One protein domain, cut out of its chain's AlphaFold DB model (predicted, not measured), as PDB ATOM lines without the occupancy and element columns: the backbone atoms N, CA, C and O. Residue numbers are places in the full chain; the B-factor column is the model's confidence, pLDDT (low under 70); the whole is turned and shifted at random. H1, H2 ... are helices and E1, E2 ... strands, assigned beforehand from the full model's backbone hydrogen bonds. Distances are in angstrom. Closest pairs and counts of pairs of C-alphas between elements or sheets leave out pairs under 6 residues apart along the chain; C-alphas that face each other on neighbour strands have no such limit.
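Overview. This is residues 10 to 51 of the 220 residues of the protein "Ring_hydroxyl_A domain-containing protein" of Comamonadaceae bacterium (UniProt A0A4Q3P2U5). A two-stranded hairpin, E1 and E2, forms one side of a flat, loose ring; the chain then folds back past it through two short helices, H1 and H2, and a tail with no named element, residues 42 to 51, turns back past the hairpin's tight link. The 42 printed residues hold E1, E2, H1, H2 in that order, 19 residues in named elements, under half, class mixed. The antiparallel sheet has order E1 - E2. The whole is only just loose, close to compact, with a radius of gyration of the C-alphas of 11.4 A and spans of 31 by 22 by 7 A.

Arrangement. E1, residues 12 to 16, and E2, residues 19 to 23, are an antiparallel hairpin at 156 degrees; N 14 and O 21 are within hydrogen-bond range at 3.0 A, N 19 and O 16 at 2.8 A. The closest C-alphas of E1 and H1, residues 31 to 35, are those of Gly 14 and Leu 31, 5.9 A. H1 and H2, residues 38 to 41, are close but not clearly touching, with the C-alphas of Glu 32 and Pro 39 closest at 7.6 A. E2 and H2 are apart. In H1 every O i to N i+4 pair is within hydrogen-bond range; H2 is too short for one.

Along the chain. E1 is 13.7 A long, from C-alpha 12 at (188.708, 200.992, 167.614); E2 is 13.3 A. H1 is 6.0 A and H2 5.2 A, ending at C-alpha 41 (183.558, 177.735, 170.560).

Size, cuts and confidence. The farthest C-alphas, Glu 10 and His 44, are 33.2 A apart. The printed part has no cut, no link between named elements is long, and no printed residue is under 70 in pLDDT.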
ATOM      1  N   GLU A  10     188.272 209.253 166.858       93.81
ATOM      2  CA  GLU A  10     188.246 207.884 166.349       93.81
ATOM      3  C   GLU A  10     188.088 206.874 167.493       93.81
ATOM      4  O   GLU A  10     188.451 207.139 168.640       93.81
ATOM      5  N   ALA A  11     187.550 205.698 167.174       95.75
ATOM      6  CA  ALA A  11     187.443 204.567 168.089       95.75
ATOM      7  C   ALA A  11     187.899 203.291 167.379       95.75
ATOM      8  O   ALA A  11     187.769 203.163 166.157       95.75
ATOM      9  N   ARG A  12     188.406 202.322 168.142       97.31
ATOM     10  CA  ARG A  12     188.708 200.992 167.614       97.31
ATOM     11  C   ARG A  12     187.403 200.251 167.369       97.31
ATOM     12  O   ARG A  12     186.528 200.222 168.233       97.31
ATOM     13  N   VAL A  13     187.285 199.644 166.195       97.44
ATOM     14  CA  VAL A  13     186.106 198.876 165.797       97.44
ATOM     15  C   VAL A  13     186.547 197.494 165.349       97.44
ATOM     16  O   VAL A  13     187.451 197.370 164.526       97.44
ATOM     17  N   GLY A  14     185.893 196.467 165.879       96.75
ATOM     18  CA  GLY A  14     186.059 195.085 165.443       96.75
ATOM     19  C   GLY A  14     184.704 194.422 165.218       96.75
ATOM     20  O   GLY A  14     183.673 194.897 165.702       96.75
ATOM     21  N   THR A  15     184.694 193.319 164.476       96.50
ATOM     22  CA  THR A  15     183.463 192.591 164.155       96.50
ATOM     23  C   THR A  15     183.620 191.104 164.393       96.50
ATOM     24  O   THR A  15     184.634 190.526 164.011       96.50
ATOM     25  N   TRP A  16     182.589 190.467 164.938       95.25
ATOM     26  CA  TRP A  16     182.540 189.016 165.098       95.25
ATOM     27  C   TRP A  16     181.094 188.522 165.039       95.25
ATOM     28  O   TRP A  16     180.220 189.131 165.649       95.25
ATOM     29  N   GLY A  17     180.817 187.440 164.301       91.81
ATOM     30  CA  GLY A  17     179.492 186.802 164.272       91.81
ATOM     31  C   GLY A  17     178.333 187.724 163.859       91.81
ATOM     32  O   GLY A  17     177.215 187.549 164.332       91.81
ATOM     33  N   GLY A  18     178.598 188.748 163.038       92.62
ATOM     34  CA  GLY A  18     177.616 189.776 162.662       92.62
ATOM     35  C   GLY A  18     177.436 190.915 163.680       92.62
ATOM     36  O   GLY A  18     176.687 191.854 163.414       92.62
ATOM     37  N   PHE A  19     178.132 190.875 164.818       94.31
ATOM     38  CA  PHE A  19     178.160 191.942 165.818       94.31
ATOM     39  C   PHE A  19     179.297 192.934 165.551       94.31
ATOM     40  O   PHE A  19     180.357 192.560 165.047       94.31
ATOM     41  N   VAL A  20     179.078 194.196 165.932       95.50
ATOM     42  CA  VAL A  20     180.071 195.278 165.878       95.50
ATOM     43  C   VAL A  20     180.427 195.680 167.305       95.50
ATOM     44  O   VAL A  20     179.543 196.029 168.088       95.50
ATOM     45  N   PHE A  21     181.715 195.650 167.627       96.69
ATOM     46  CA  PHE A  21     182.259 196.050 168.919       96.69
ATOM     47  C   PHE A  21     183.055 197.334 168.756       96.69
ATOM     48  O   PHE A  21     183.811 197.486 167.798       96.69
ATOM     49  N   ILE A  22     182.881 198.247 169.706       96.38
ATOM     50  CA  ILE A  22     183.546 199.546 169.723       96.38
ATOM     51  C   ILE A  22     184.325 199.649 171.028       96.38
ATOM     52  O   ILE A  22     183.751 199.460 172.102       96.38
ATOM     53  N   ASN A  23     185.610 199.976 170.934       95.81
ATOM     54  CA  ASN A  23     186.446 200.318 172.075       95.81
ATOM     55  C   ASN A  23     186.958 201.757 171.922       95.81
ATOM     56  O   ASN A  23     187.497 202.135 170.883       95.81
ATOM     57  N   MET A  24     186.742 202.567 172.956       95.50
ATOM     58  CA  MET A  24     187.169 203.969 172.988       95.50
ATOM     59  C   MET A  24     188.655 204.125 173.342       95.50
ATOM     60  O   MET A  24     189.191 205.218 173.192       95.50
ATOM     61  N   ASP A  25     189.308 203.062 173.811       95.69
ATOM     62  CA  ASP A  25     190.748 203.031 174.052       95.69
ATOM     63  C   ASP A  25     191.501 202.711 172.740       95.69
ATOM     64  O   ASP A  25     191.338 201.610 172.200       95.69
ATOM     65  N   PRO A  26     192.305 203.644 172.189       94.25
ATOM     66  CA  PRO A  26     193.055 203.414 170.953       94.25
ATOM     67  C   PRO A  26     194.179 202.378 171.106       94.25
ATOM     68  O   PRO A  26     194.590 201.786 170.098       94.25
ATOM     69  N   ASP A  27     194.630 202.144 172.342       96.06
ATOM     70  CA  ASP A  27     195.716 201.232 172.705       96.06
ATOM     71  C   ASP A  27     195.187 199.869 173.188       96.06
ATOM     72  O   ASP A  27     195.937 199.063 173.747       96.06
ATOM     73  N   CYS A  28     193.896 199.590 172.968       95.75
ATOM     74  CA  CYS A  28     193.296 198.323 173.358       95.75
ATOM     75  C   CYS A  28     193.903 197.123 172.617       95.75
ATOM     76  O   CYS A  28     194.416 197.231 171.501       95.75
ATOM     77  N   GLU A  29     193.774 195.945 173.228       95.38
ATOM     78  CA  GLU A  29     194.124 194.684 172.574       95.38
ATOM     79  C   GLU A  29     193.204 194.384 171.367       95.38
ATOM     80  O   GLU A  29     192.105 194.949 171.273       95.38
ATOM     81  N   PRO A  30     193.629 193.507 170.437       96.44
ATOM     82  CA  PRO A  30     192.778 193.024 169.351       96.44
ATOM     83  C   PRO A  30     191.467 192.411 169.859       96.44
ATOM     84  O   PRO A  30     191.424 191.776 170.915       96.44
ATOM     85  N   LEU A  31     190.382 192.568 169.091       96.44
ATOM     86  CA  LEU A  31     189.070 192.047 169.487       96.44
ATOM     87  C   LEU A  31     189.093 190.520 169.624       96.44
ATOM     88  O   LEU A  31     188.425 189.973 170.493       96.44
ATOM     89  N   GLU A  32     189.844 189.834 168.770       95.00
ATOM     90  CA  GLU A  32     189.959 188.378 168.747       95.00
ATOM     91  C   GLU A  32     190.567 187.848 170.048       95.00
ATOM     92  O   GLU A  32     190.043 186.892 170.620       95.00
ATOM     93  N   ASP A  33     191.609 188.520 170.546       96.00
ATOM     94  CA  ASP A  33     192.263 188.190 171.813       96.00
ATOM     95  C   ASP A  33     191.324 188.466 172.992       96.00
ATOM     96  O   ASP A  33     191.196 187.640 173.898       96.00
ATOM     97  N   PHE A  34     190.592 189.585 172.944       96.50
ATOM     98  CA  PHE A  34     189.593 189.917 173.956       96.50
ATOM     99  C   PHE A  34     188.432 188.914 173.969       96.50
ATOM    100  O   PHE A  34     187.961 188.528 175.032       96.50
ATOM    101  N   LEU A  35     187.934 188.474 172.812       96.31
ATOM    102  CA  LEU A  35     186.792 187.558 172.737       96.31
ATOM    103  C   LEU A  35     187.168 186.094 172.971       96.31
ATOM    104  O   LEU A  35     186.265 185.270 173.122       96.31
ATOM    105  N   ALA A  36     188.449 185.729 172.985       95.69
ATOM    106  CA  ALA A  36     188.857 184.339 173.132       95.69
ATOM    107  C   ALA A  36     188.284 183.705 174.424       95.69
ATOM    108  O   ALA A  36     188.354 184.310 175.496       95.69
ATOM    109  N   PRO A  37     187.722 182.477 174.366       95.69
ATOM    110  CA  PRO A  37     187.657 181.547 173.227       95.69
ATOM    111  C   PRO A  37     186.321 181.580 172.452       95.69
ATOM    112  O   PRO A  37     186.004 180.638 171.727       95.69
ATOM    113  N   VAL A  38     185.496 182.617 172.621       94.56
ATOM    114  CA  VAL A  38     184.126 182.679 172.079       94.56
ATOM    115  C   VAL A  38     184.075 182.398 170.565       94.56
ATOM    116  O   VAL A  38     183.275 181.543 170.174       94.56
ATOM    117  N   PRO A  39     184.922 183.002 169.702       93.56
ATOM    118  CA  PRO A  39     184.886 182.717 168.268       93.56
ATOM    119  C   PRO A  39     185.100 181.242 167.924       93.56
ATOM    120  O   PRO A  39     184.374 180.693 167.095       93.56
ATOM    121  N   ASP A  40     186.035 180.583 168.607       93.31
ATOM    122  CA  ASP A  40     186.353 179.176 168.372       93.31
ATOM    123  C   ASP A  40     185.234 178.248 168.840       93.31
ATOM    124  O   ASP A  40     184.904 177.269 168.163       93.31
ATOM    125  N   HIS A  41     184.626 178.551 169.987       91.62
ATOM    126  CA  HIS A  41     183.558 177.735 170.560       91.62
ATOM    127  C   HIS A  41     182.258 177.802 169.750       91.62
ATOM    128  O   HIS A  41     181.491 176.840 169.756       91.62
ATOM    129  N   PHE A  42     182.027 178.897 169.023       89.38
ATOM    130  CA  PHE A  42     180.822 179.114 168.221       89.38
ATOM    131  C   PHE A  42     181.039 178.995 166.706       89.38
ATOM    132  O   PHE A  42     180.132 179.303 165.931       89.38
ATOM    133  N   LYS A  43     182.196 178.494 166.256       88.31
ATOM    134  CA  LYS A  43     182.546 178.374 164.825       88.31
ATOM    135  C   LYS A  43     181.573 177.536 163.979       88.31
ATOM    136  O   LYS A  43     181.591 177.635 162.759       88.31
ATOM    137  N   HIS A  44     180.739 176.708 164.609       83.62
ATOM    138  CA  HIS A  44     179.732 175.874 163.935       83.62
ATOM    139  C   HIS A  44     178.312 176.457 163.995       83.62
ATOM    140  O   HIS A  44     177.417 176.010 163.287       83.62
ATOM    141  N   THR A  45     178.107 177.512 164.782       78.75
ATOM    142  CA  THR A  45     176.783 178.063 165.094       78.75
ATOM    143  C   THR A  45     176.293 179.091 164.059       78.75
ATOM    144  O   THR A  45     175.152 179.555 164.147       78.75
ATOM    145  N   SER A  46     177.132 179.423 163.066       83.75
ATOM    146  CA  SER A  46     176.842 180.331 161.941       83.75
ATOM    147  C   SER A  46     176.188 181.649 162.386       83.75
ATOM    148  O   SER A  46     175.127 182.039 161.890       83.75
ATOM    149  N   TYR A  47     176.769 182.319 163.389       85.81
ATOM    150  CA  TYR A  47     176.208 183.560 163.947       85.81
ATOM    151  C   TYR A  47     176.054 184.658 162.894       85.81
ATOM    152  O   TYR A  47     175.058 185.378 162.894       85.81
ATOM    153  N   GLU A  48     176.986 184.729 161.953       89.00
ATOM    154  CA  GLU A  48     176.999 185.654 160.824       89.00
ATOM    155  C   GLU A  48     175.805 185.494 159.870       89.00
ATOM    156  O   GLU A  48     175.479 186.429 159.142       89.00
ATOM    157  N   ALA A  49     175.122 184.344 159.883       87.69
ATOM    158  CA  ALA A  49     173.915 184.105 159.092       87.69
ATOM    159  C   ALA A  49     172.622 184.535 159.814       87.69
ATOM    160  O   ALA A  49     171.525 184.401 159.262       87.69
ATOM    161  N   ARG A  50     172.719 185.024 161.056       84.12
ATOM    162  CA  ARG A  50     171.565 185.453 161.853       84.12
ATOM    163  C   ARG A  50     171.175 186.890 161.527       84.12
ATOM    164  O   ARG A  50     171.985 187.710 161.113       84.12
ATOM    165  N   PHE A  51     169.908 187.209 161.769       84.81
ATOM    166  CA  PHE A  51     169.383 188.565 161.663       84.81
ATOM    167  C   PHE A  51     168.537 188.906 162.888       84.81
ATOM    168  O   PHE A  51     168.038 188.031 163.599       84.81
TER     169      PHE A  51